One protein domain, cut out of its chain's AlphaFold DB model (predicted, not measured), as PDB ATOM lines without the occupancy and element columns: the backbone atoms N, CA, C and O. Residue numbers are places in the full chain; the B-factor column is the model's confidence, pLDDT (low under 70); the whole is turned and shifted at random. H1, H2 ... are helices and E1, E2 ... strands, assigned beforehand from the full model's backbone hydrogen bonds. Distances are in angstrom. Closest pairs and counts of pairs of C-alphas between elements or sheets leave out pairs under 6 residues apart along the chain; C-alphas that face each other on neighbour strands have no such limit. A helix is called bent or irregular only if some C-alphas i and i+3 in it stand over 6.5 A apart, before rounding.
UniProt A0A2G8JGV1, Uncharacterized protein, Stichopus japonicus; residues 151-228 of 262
ATOM      1  N   GLY A 151     -27.993 -21.562  31.147       93.06
ATOM      2  CA  GLY A 151     -26.961 -22.587  31.304       93.06
ATOM      3  C   GLY A 151     -26.486 -23.150  29.955       93.06
ATOM      4  O   GLY A 151     -26.214 -22.371  29.040       93.06
ATOM      5  N   PRO A 152     -26.382 -24.480  29.769       92.88
ATOM      6  CA  PRO A 152     -25.934 -25.060  28.499       92.88
ATOM      7  C   PRO A 152     -26.926 -24.847  27.338       92.88
ATOM      8  O   PRO A 152     -26.518 -24.906  26.177       92.88
ATOM      9  N   LEU A 153     -28.204 -24.555  27.621       92.94
ATOM     10  CA  LEU A 153     -29.207 -24.243  26.595       92.94
ATOM     11  C   LEU A 153     -29.060 -22.807  26.058       92.94
ATOM     12  O   LEU A 153     -29.440 -22.551  24.914       92.94
ATOM     13  N   SER A 154     -28.416 -21.900  26.803       93.81
ATOM     14  CA  SER A 154     -28.142 -20.525  26.346       93.81
ATOM     15  C   SER A 154     -27.307 -20.465  25.055       93.81
ATOM     16  O   SER A 154     -27.457 -19.545  24.250       93.81
ATOM     17  N   LEU A 155     -26.485 -21.485  24.775       93.88
ATOM     18  CA  LEU A 155     -25.754 -21.587  23.509       93.88
ATOM     19  C   LEU A 155     -26.683 -21.918  22.325       93.88
ATOM     20  O   LEU A 155     -26.451 -21.447  21.209       93.88
ATOM     21  N   LEU A 156     -27.753 -22.690  22.550       94.25
ATOM     22  CA  LEU A 156     -28.792 -22.950  21.545       94.25
ATOM     23  C   LEU A 156     -29.659 -21.712  21.313       94.25
ATOM     24  O   LEU A 156     -29.925 -21.376  20.158       94.25
ATOM     25  N   ARG A 157     -30.005 -20.993  22.390       93.88
ATOM     26  CA  ARG A 157     -30.628 -19.664  22.337       93.88
ATOM     27  C   ARG A 157     -29.803 -18.705  21.481       93.88
ATOM     28  O   ARG A 157     -30.316 -18.175  20.502       93.88
ATOM     29  N   TRP A 158     -28.507 -18.572  21.760       93.69
ATOM     30  CA  TRP A 158     -27.588 -17.744  20.973       93.69
ATOM     31  C   TRP A 158     -27.524 -18.174  19.497       93.69
ATOM     32  O   TRP A 158     -27.582 -17.326  18.606       93.69
ATOM     33  N   CYS A 159     -27.481 -19.482  19.205       94.00
ATOM     34  CA  CYS A 159     -27.530 -19.986  17.826       94.00
ATOM     35  C   CYS A 159     -28.847 -19.637  17.111       94.00
ATOM     36  O   CYS A 159     -28.828 -19.326  15.918       94.00
ATOM     37  N   PHE A 160     -29.975 -19.685  17.826       93.75
ATOM     38  CA  PHE A 160     -31.296 -19.312  17.323       93.75
ATOM     39  C   PHE A 160     -31.423 -17.796  17.102       93.75
ATOM     40  O   PHE A 160     -31.896 -17.388  16.043       93.75
ATOM     41  N   GLU A 161     -30.981 -16.964  18.045       93.88
ATOM     42  CA  GLU A 161     -31.035 -15.498  17.958       93.88
ATOM     43  C   GLU A 161     -30.113 -14.953  16.861       93.88
ATOM     44  O   GLU A 161     -30.535 -14.157  16.024       93.88
ATOM     45  N   LYS A 162     -28.850 -15.400  16.828       94.19
ATOM     46  CA  LYS A 162     -27.841 -14.933  15.861       94.19
ATOM     47  C   LYS A 162     -27.909 -15.647  14.507       94.19
ATOM     48  O   LYS A 162     -27.106 -15.342  13.631       94.19
ATOM     49  N   LYS A 163     -28.838 -16.601  14.340       93.38
ATOM     50  CA  LYS A 163     -28.974 -17.477  13.160       93.38
ATOM     51  C   LYS A 163     -27.623 -18.051  12.712       93.38
ATOM     52  O   LYS A 163     -27.228 -17.960  11.554       93.38
ATOM     53  N   CYS A 164     -26.923 -18.690  13.646       91.12
ATOM     54  CA  CYS A 164     -25.673 -19.400  13.375       91.12
ATOM     55  C   CYS A 164     -25.951 -20.823  12.857       91.12
ATOM     56  O   CYS A 164     -26.912 -21.469  13.285       91.12
ATOM     57  N   LYS A 165     -25.090 -21.355  11.972       93.62
ATOM     58  CA  LYS A 165     -25.159 -22.773  11.571       93.62
ATOM     59  C   LYS A 165     -24.619 -23.670  12.687       93.62
ATOM     60  O   LYS A 165     -23.413 -23.719  12.928       93.62
ATOM     61  N   ALA A 166     -25.512 -24.407  13.340       94.44
ATOM     62  CA  ALA A 166     -25.170 -25.441  14.306       94.44
ATOM     63  C   ALA A 166     -24.692 -26.722  13.597       94.44
ATOM     64  O   ALA A 166     -25.100 -27.016  12.473       94.44
ATOM     65  N   ARG A 167     -23.834 -27.505  14.265       95.00
ATOM     66  CA  ARG A 167     -23.334 -28.812  13.794       95.00
ATOM     67  C   ARG A 167     -23.799 -29.918  14.742       95.00
ATOM     68  O   ARG A 167     -23.056 -30.357  15.618       95.00
ATOM     69  N   VAL A 168     -25.046 -30.342  14.581       95.12
ATOM     70  CA  VAL A 168     -25.707 -31.319  15.455       95.12
ATOM     71  C   VAL A 168     -25.205 -32.726  15.135       95.12
ATOM     72  O   VAL A 168     -25.360 -33.218  14.021       95.12
ATOM     73  N   CYS A 169     -24.589 -33.382  16.116       93.81
ATOM     74  CA  CYS A 169     -24.043 -34.732  15.984       93.81
ATOM     75  C   CYS A 169     -25.047 -35.764  16.517       93.81
ATOM     76  O   CYS A 169     -25.357 -35.761  17.706       93.81
ATOM     77  N   THR A 170     -25.549 -36.657  15.659       93.69
ATOM     78  CA  THR A 170     -26.569 -37.652  16.033       93.69
ATOM     79  C   THR A 170     -25.929 -38.975  16.468       93.69
ATOM     80  O   THR A 170     -24.899 -39.396  15.931       93.69
ATOM     81  N   ARG A 171     -26.540 -39.670  17.436       91.31
ATOM     82  CA  ARG A 171     -26.071 -40.984  17.915       91.31
ATOM     83  C   ARG A 171     -26.847 -42.151  17.295       91.31
ATOM     84  O   ARG A 171     -28.020 -42.038  16.960       91.31
ATOM     85  N   THR A 172     -26.182 -43.293  17.191       87.50
ATOM     86  CA  THR A 172     -26.768 -44.634  17.058       87.50
ATOM     87  C   THR A 172     -26.383 -45.455  18.298       87.50
ATOM     88  O   THR A 172     -25.647 -44.965  19.156       87.50
ATOM     89  N   PHE A 173     -26.837 -46.707  18.405       82.62
ATOM     90  CA  PHE A 173     -26.492 -47.594  19.523       82.62
ATOM     91  C   PHE A 173     -24.975 -47.820  19.670       82.62
ATOM     92  O   PHE A 173     -24.505 -48.158  20.751       82.62
ATOM     93  N   LYS A 174     -24.202 -47.594  18.595       82.94
ATOM     94  CA  LYS A 174     -22.745 -47.779  18.551       82.94
ATOM     95  C   LYS A 174     -21.947 -46.524  18.157       82.94
ATOM     96  O   LYS A 174     -21.024 -46.580  17.346       82.94
ATOM     97  N   GLY A 175     -22.281 -45.381  18.758       87.38
ATOM     98  CA  GLY A 175     -21.538 -44.122  18.597       87.38
ATOM     99  C   GLY A 175     -22.197 -43.146  17.620       87.38
ATOM    100  O   GLY A 175     -23.421 -43.047  17.573       87.38
ATOM    101  N   LEU A 176     -21.402 -42.380  16.869       90.56
ATOM    102  CA  LEU A 176     -21.891 -41.353  15.944       90.56
ATOM    103  C   LEU A 176     -22.562 -41.966  14.699       90.56
ATOM    104  O   LEU A 176     -21.978 -42.817  14.027       90.56
ATOM    105  N   ARG A 177     -23.759 -41.478  14.358       89.38
ATOM    106  CA  ARG A 177     -24.534 -41.859  13.165       89.38
ATOM    107  C   ARG A 177     -24.343 -40.866  12.016       89.38
ATOM    108  O   ARG A 177     -23.980 -41.268  10.908       89.38
ATOM    109  N   SER A 178     -24.604 -39.590  12.280       93.38
ATOM    110  CA  SER A 178     -24.539 -38.512  11.291       93.38
ATOM    111  C   SER A 178     -24.211 -37.159  11.922       93.38
ATOM    112  O   SER A 178     -24.194 -37.006  13.146       93.38
ATOM    113  N   ILE A 179     -23.921 -36.176  11.071       95.06
ATOM    114  CA  ILE A 179     -23.779 -34.770  11.445       95.06
ATOM    115  C   ILE A 179     -24.736 -33.957  10.575       95.06
ATOM    116  O   ILE A 179     -24.572 -33.916   9.356       95.06
ATOM    117  N   CYS A 180     -25.702 -33.295  11.204       96.75
ATOM    118  CA  CYS A 180     -26.621 -32.359  10.567       96.75
ATOM    119  C   CYS A 180     -26.084 -30.935  10.741       96.75
ATOM    120  O   CYS A 180     -25.783 -30.514  11.861       96.75
ATOM    121  N   ILE A 181     -25.948 -30.190   9.645       97.38
ATOM    122  CA  ILE A 181     -25.445 -28.813   9.642       97.38
ATOM    123  C   ILE A 181     -26.540 -27.896   9.104       97.38
ATOM    124  O   ILE A 181     -26.910 -28.027   7.943       97.38
ATOM    125  N   GLY A 182     -27.047 -26.983   9.933       97.31
ATOM    126  CA  GLY A 182     -28.168 -26.096   9.597       97.31
ATOM    127  C   GLY A 182     -28.422 -25.044  10.678       97.31
ATOM    128  O   GLY A 182     -27.730 -25.014  11.697       97.31
ATOM    129  N   TYR A 183     -29.395 -24.163  10.464       97.56
ATOM    130  CA  TYR A 183     -29.757 -23.097  11.406       97.56
ATOM    131  C   TYR A 183     -30.772 -23.586  12.439       97.56
ATOM    132  O   TYR A 183     -31.698 -24.312  12.088       97.56
ATOM    133  N   VAL A 184     -30.648 -23.158  13.701       96.06
ATOM    134  CA  VAL A 184     -31.637 -23.488  14.745       96.06
ATOM    135  C   VAL A 184     -32.901 -22.639  14.561       96.06
ATOM    136  O   VAL A 184     -32.844 -21.406  14.527       96.06
ATOM    137  N   VAL A 185     -34.048 -23.313  14.455       95.19
ATOM    138  CA  VAL A 185     -35.387 -22.708  14.321       95.19
ATOM    139  C   VAL A 185     -36.176 -22.819  15.623       95.19
ATOM    140  O   VAL A 185     -36.862 -21.873  15.989       95.19
ATOM    141  N   ALA A 186     -36.045 -23.934  16.338       94.88
ATOM    142  CA  ALA A 186     -36.564 -24.106  17.690       94.88
ATOM    143  C   ALA A 186     -35.719 -25.134  18.451       94.88
ATOM    144  O   ALA A 186     -35.068 -25.988  17.839       94.88
ATOM    145  N   PHE A 187     -35.748 -25.061  19.777       94.88
ATOM    146  CA  PHE A 187     -35.164 -26.058  20.666       94.88
ATOM    147  C   PHE A 187     -36.014 -26.192  21.936       94.88
ATOM    148  O   PHE A 187     -36.837 -25.334  22.235       94.88
ATOM    149  N   ASP A 188     -35.816 -27.278  22.671       93.38
ATOM    150  CA  ASP A 188     -36.551 -27.615  23.893       93.38
ATOM    151  C   ASP A 188     -35.581 -28.198  24.941       93.38
ATOM    152  O   ASP A 188     -34.472 -28.624  24.601       93.38
ATOM    153  N   LYS A 189     -35.987 -28.238  26.216       89.81
ATOM    154  CA  LYS A 189     -35.154 -28.667  27.357       89.81
ATOM    155  C   LYS A 189     -34.575 -30.079  27.213       89.81
ATOM    156  O   LYS A 189     -33.528 -30.379  27.780       89.81
ATOM    157  N   PHE A 190     -35.226 -30.937  26.427       91.44
ATOM    158  CA  PHE A 190     -34.767 -32.293  26.116       91.44
ATOM    159  C   PHE A 190     -33.767 -32.364  24.942       91.44
ATOM    160  O   PHE A 190     -33.444 -33.457  24.483       91.44
ATOM    161  N   TYR A 191     -33.274 -31.224  24.438       93.38
ATOM    162  CA  TYR A 191     -32.441 -31.119  23.229       93.38
ATOM    163  C   TYR A 191     -33.125 -31.668  21.960       93.38
ATOM    164  O   TYR A 191     -32.461 -32.070  21.003       93.38
ATOM    165  N   ASN A 192     -34.462 -31.630  21.915       94.06
ATOM    166  CA  ASN A 192     -35.208 -31.735  20.662       94.06
ATOM    167  C   ASN A 192     -34.942 -30.456  19.850       94.06
ATOM    168  O   ASN A 192     -35.226 -29.365  20.341       94.06
ATOM    169  N   LEU A 193     -34.383 -30.571  18.640       95.25
ATOM    170  CA  LEU A 193     -33.996 -29.424  17.806       95.25
ATOM    171  C   LEU A 193     -34.755 -29.428  16.476       95.25
ATOM    172  O   LEU A 193     -34.710 -30.414  15.742       95.25
ATOM    173  N   ALA A 194     -35.367 -28.297  16.125       96.00
ATOM    174  CA  ALA A 194     -35.838 -28.026  14.771       96.00
ATOM    175  C   ALA A 194     -34.773 -27.213  14.020       96.00
ATOM    176  O   ALA A 194     -34.342 -26.159  14.496       96.00
ATOM    177  N   LEU A 195     -34.359 -27.697  12.846       97.12
ATOM    178  CA  LEU A 195     -33.326 -27.075  12.015       97.12
ATOM    179  C   LEU A 195     -33.864 -26.706  10.623       97.12
ATOM    180  O   LEU A 195     -34.692 -27.429  10.072       97.12
ATOM    181  N   SER A 196     -33.340 -25.634  10.026       97.44
ATOM    182  CA  SER A 196     -33.555 -25.267   8.616       97.44
ATOM    183  C   SER A 196     -32.240 -25.216   7.828       97.44
ATOM    184  O   SER A 196     -31.161 -25.134   8.418       97.44
ATOM    185  N   ASP A 197     -32.335 -25.294   6.492       97.12
ATOM    186  CA  ASP A 197     -31.188 -25.388   5.566       97.12
ATOM    187  C   ASP A 197     -30.180 -26.479   5.989       97.12
ATOM    188  O   ASP A 197     -29.004 -26.228   6.270       97.12
ATOM    189  N   VAL A 198     -30.699 -27.705   6.130       97.69
ATOM    190  CA  VAL A 198     -29.971 -28.835   6.715       97.69
ATOM    191  C   VAL A 198     -29.207 -29.614   5.653       97.69
ATOM    192  O   VAL A 198     -29.790 -30.289   4.811       97.69
ATOM    193  N   THR A 199     -27.882 -29.609   5.767       97.12
ATOM    194  CA  THR A 199     -27.008 -30.592   5.117       97.12
ATOM    195  C   THR A 199     -26.688 -31.707   6.113       97.12
ATOM    196  O   THR A 199     -25.985 -31.467   7.096       97.12
ATOM    197  N   GLU A 200     -27.185 -32.925   5.885       95.44
ATOM    198  CA  GLU A 200     -26.816 -34.105   6.682       95.44
ATOM    199  C   GLU A 200     -25.688 -34.904   6.013       95.44
ATOM    200  O   GLU A 200     -25.783 -35.309   4.855       95.44
ATOM    201  N   VAL A 201     -24.636 -35.202   6.779       94.50
ATOM    202  CA  VAL A 201     -23.605 -36.181   6.418       94.50
ATOM    203  C   VAL A 201     -23.778 -37.409   7.308       94.50
ATOM    204  O   VAL A 201     -23.395 -37.395   8.480       94.50
ATOM    205  N   TYR A 202     -24.363 -38.476   6.760       92.75
ATOM    206  CA  TYR A 202     -24.626 -39.729   7.473       92.75
ATOM    207  C   TYR A 202     -23.740 -40.879   6.989       92.75
ATOM    208  O   TYR A 202     -23.272 -40.906   5.850       92.75
ATOM    209  N   ARG A 203     -23.533 -41.876   7.856       85.56
ATOM    210  CA  ARG A 203     -22.945 -43.164   7.467       85.56
ATOM    211  C   ARG A 203     -24.060 -44.186   7.281       85.56
ATOM    212  O   ARG A 203     -24.909 -44.332   8.160       85.56
ATOM    213  N   LYS A 204     -24.051 -44.922   6.165       84.25
ATOM    214  CA  LYS A 204     -24.908 -46.111   6.020       84.25
ATOM    215  C   LYS A 204     -24.528 -47.109   7.128       84.25
ATOM    216  O   LYS A 204     -23.336 -47.405   7.248       84.25
ATOM    217  N   PRO A 205     -25.477 -47.594   7.951       80.00
ATOM    218  CA  PRO A 205     -25.176 -48.637   8.922       80.00
ATOM    219  C   PRO A 205     -24.768 -49.911   8.168       80.00
ATOM    220  O   PRO A 205     -25.371 -50.212   7.134       80.00
ATOM    221  N   PRO A 206     -23.749 -50.654   8.632       77.25
ATOM    222  CA  PRO A 206     -23.426 -51.941   8.035       77.25
ATOM    223  C   PRO A 206     -24.518 -52.968   8.390       77.25
ATOM    224  O   PRO A 206     -25.281 -52.776   9.337       77.25
ATOM    225  N   LEU A 207     -24.637 -54.036   7.600       78.75
ATOM    226  CA  LEU A 207     -25.724 -55.014   7.719       78.75
ATOM    227  C   LEU A 207     -25.308 -56.247   8.539       78.75
ATOM    228  O   LEU A 207     -24.149 -56.676   8.522       78.75
ATOM    229  N   GLY A 208     -26.279 -56.840   9.236       80.25
ATOM    230  CA  GLY A 208     -26.088 -58.044  10.046       80.25
ATOM    231  C   GLY A 208     -25.129 -57.847  11.227       80.25
ATOM    232  O   GLY A 208     -24.985 -56.752  11.767       80.25
ATOM    233  N   GLN A 209     -24.446 -58.921  11.628       78.38
ATOM    234  CA  GLN A 209     -23.588 -58.931  12.823       78.38
ATOM    235  C   GLN A 209     -22.344 -58.025  12.719       78.38
ATOM    236  O   GLN A 209     -21.738 -57.692  13.736       78.38
ATOM    237  N   THR A 210     -21.978 -57.562  11.519       75.62
ATOM    238  CA  THR A 210     -20.792 -56.711  11.292       75.62
ATOM    239  C   THR A 210     -20.797 -55.416  12.116       75.62
ATOM    240  O   THR A 210     -19.730 -54.923  12.494       75.62
ATOM    241  N   ILE A 211     -21.978 -54.905  12.493       70.69
ATOM    242  CA  ILE A 211     -22.113 -53.733  13.371       70.69
ATOM    243  C   ILE A 211     -21.455 -53.988  14.742       70.69
ATOM    244  O   ILE A 211     -20.842 -53.086  15.315       70.69
ATOM    245  N   TYR A 212     -21.499 -55.218  15.268       75.19
ATOM    246  CA  TYR A 212     -20.901 -55.569  16.564       75.19
ATOM    247  C   TYR A 212     -19.366 -55.628  16.535       75.19
ATOM    248  O   TYR A 212     -18.749 -55.402  17.575       75.19
ATOM    249  N   HIS A 213     -18.740 -55.743  15.360       78.06
ATOM    250  CA  HIS A 213     -17.276 -55.752  15.215       78.06
ATOM    251  C   HIS A 213     -16.668 -54.389  14.841       78.06
ATOM    252  O   HIS A 213     -15.501 -54.144  15.132       78.06
ATOM    253  N   GLN A 214     -17.435 -53.463  14.250       76.06
ATOM    254  CA  GLN A 214     -16.924 -52.129  13.908       76.06
ATOM    255  C   GLN A 214     -16.534 -51.314  15.160       76.06
ATOM    256  O   GLN A 214     -17.282 -51.287  16.136       76.06
ATOM    257  N   GLU A 215     -15.408 -50.596  15.140       79.50
ATOM    258  CA  GLU A 215     -15.051 -49.675  16.229       79.50
ATOM    259  C   GLU A 215     -16.150 -48.635  16.514       79.50
ATOM    260  O   GLU A 215     -16.707 -48.033  15.597       79.50
ATOM    261  N   VAL A 216     -16.396 -48.342  17.797       81.69
ATOM    262  CA  VAL A 216     -17.249 -47.215  18.211       81.69
ATOM    263  C   VAL A 216     -16.589 -45.900  17.782       81.69
ATOM    264  O   VAL A 216     -15.480 -45.592  18.234       81.69
ATOM    265  N   LEU A 217     -17.264 -45.097  16.953       81.56
ATOM    266  CA  LEU A 217     -16.846 -43.721  16.664       81.56
ATOM    267  C   LEU A 217     -17.499 -42.749  17.648       81.56
ATOM    268  O   LEU A 217     -18.613 -42.276  17.435       81.56
ATOM    269  N   THR A 218     -16.787 -42.427  18.721       83.44
ATOM    270  CA  THR A 218     -17.171 -41.376  19.674       83.44
ATOM    271  C   THR A 218     -16.694 -40.009  19.180       83.44
ATOM    272  O   THR A 218     -15.607 -39.910  18.605       83.44
ATOM    273  N   PHE A 219     -17.437 -38.935  19.473       79.19
ATOM    274  CA  PHE A 219     -17.021 -37.556  19.168       79.19
ATOM    275  C   PHE A 219     -15.604 -37.243  19.686       79.19
ATOM    276  O   PHE A 219     -14.809 -36.628  18.984       79.19
ATOM    277  N   SER A 220     -15.224 -37.780  20.850       82.12
ATOM    278  CA  SER A 220     -13.882 -37.642  21.431       82.12
ATOM    279  C   SER A 220     -12.760 -38.276  20.592       82.12
ATOM    280  O   SER A 220     -11.643 -37.765  20.609       82.12
ATOM    281  N   LYS A 221     -13.021 -39.356  19.831       82.25
ATOM    282  CA  LYS A 221     -12.036 -39.912  18.875       82.25
ATOM    283  C   LYS A 221     -11.825 -38.955  17.700       82.25
ATOM    284  O   LYS A 221     -10.691 -38.698  17.312       82.25
ATOM    285  N   ILE A 222     -12.920 -38.395  17.187       80.38
ATOM    286  CA  ILE A 222     -12.923 -37.437  16.074       80.38
ATOM    287  C   ILE A 222     -12.210 -36.139  16.489       80.38
ATOM    288  O   ILE A 222     -11.325 -35.665  15.783       80.38
ATOM    289  N   LEU A 223     -12.521 -35.599  17.671       80.44
ATOM    290  CA  LEU A 223     -11.864 -34.404  18.201       80.44
ATOM    291  C   LEU A 223     -10.364 -34.631  18.444       80.44
ATOM    292  O   LEU A 223      -9.564 -33.767  18.098       80.44
ATOM    293  N   LYS A 224      -9.957 -35.807  18.950       81.38
ATOM    294  CA  LYS A 224      -8.533 -36.175  19.051       81.38
ATOM    295  C   LYS A 224      -7.842 -36.174  17.683       81.38
ATOM    296  O   LYS A 224      -6.759 -35.617  17.576       81.38
ATOM    297  N   GLN A 225      -8.470 -36.712  16.635       75.00
ATOM    298  CA  GLN A 225      -7.914 -36.689  15.271       75.00
ATOM    299  C   GLN A 225      -7.725 -35.265  14.717       75.00
ATOM    300  O   GLN A 225      -6.756 -35.031  14.001       75.00
ATOM    301  N   PHE A 226      -8.594 -34.311  15.072       68.69
ATOM    302  CA  PHE A 226      -8.424 -32.894  14.712       68.69
ATOM    303  C   PHE A 226      -7.436 -32.130  15.611       68.69
ATOM    304  O   PHE A 226      -6.849 -31.153  15.158       68.69
ATOM    305  N   SER A 227      -7.252 -32.562  16.862       66.69
ATOM    306  CA  SER A 227      -6.360 -31.925  17.845       66.69
ATOM    307  C   SER A 227      -4.899 -32.392  17.742       66.69
ATOM    308  O   SER A 227      -3.999 -31.756  18.284       66.69
ATOM    309  N   MET A 228      -4.625 -33.482  17.014       54.75
ATOM    310  CA  MET A 228      -3.254 -33.848  16.652       54.75
ATOM    311  C   MET A 228      -2.640 -32.728  15.794       54.75
ATOM    312  O   MET A 228      -3.113 -32.516  14.670       54.75
TER     313      MET A 228
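Overview. This is residues 151 to 228 of the 262 residues of an uncharacterized protein of Stichopus japonicus (UniProt A0A2G8JGV1). A twisted sheet of three strands, with E2 and E3 bent sharply near one end, has helix H1 packed over it at that end. Past the other end of the sheet, residues 203 to 209 loop out to the short helix H2, and the link after it folds back to H3, which only grazes the sheet and whose residues 223 to 227, with residue 228, stick out. The printed part has 78 residues, with three named helices and three named strands in the order H1 E1 E2 E3 H2 H3; the sheet's order is E1 E2 E3, antiparallel throughout, and the class is mixed, helices and strands. The whole is loose, with a radius of gyration of the C-alphas of 14.8 A and spans of 43 by 30 by 22 A.

Arrangement. E1, residues 165 to 172, E2, residues 175 to 187, and E3, residues 193 to 202, form a meander, each strand the antiparallel neighbour of the one before. E1 and E2 are a hairpin at 141 degrees, with N 168 and O 180 within hydrogen-bond range at 2.8 A. E2 and E3 are a hairpin at 151 degrees, with N 181 and O 199 within range at 2.9 A. E2 bends by 114 degrees at residue 184, and E3 bends by 105 degrees at residue 196. H1, residues 151 to 161, is on the sheet at a height over the sheet of 8.8 A. It lies over E3 and runs across the strands, at 76 degrees to E3 on the local plane. The closest C-alphas of H1 and E2 are those of Phe 160 and Val 184, 4.9 A apart. H3, residues 219 to 227, only grazes the sheet with its residues 219 to 222; its closest C-alpha pair with E2 is Phe 219 and Leu 176, 7.0 A apart. H2, residues 210 to 213, is not on the sheet and is apart from H1 and H3. In H3 every O i to N i+4 pair is within hydrogen-bond range, in H1 5 of 7 are, and H2 is too short for such a pair.

Along the chain. E1 is 22.6 A long from first to last C-alpha, E2 22.7 A and E3 17.3 A. H1 begins at C-alpha 151, (-26.961, -22.587, 31.304), and is 15.7 A long; it is neither bent nor irregular, but only just: C-alphas 152 and 155 are 6.1 A apart. H2 is 5.4 A long. H3 is 12.1 A long and ends at C-alpha 227, (-6.360, -31.925, 17.845).

Size, cuts and confidence. The two C-alphas farthest apart are those of Glu 161 and Gln 209, at 44.4 A. The printed part has no cut and no long link; E3 to H2 is short and the others are tight. The mean pLDDT of the printed part is 88.3, and residues 226 to 228 are under 70.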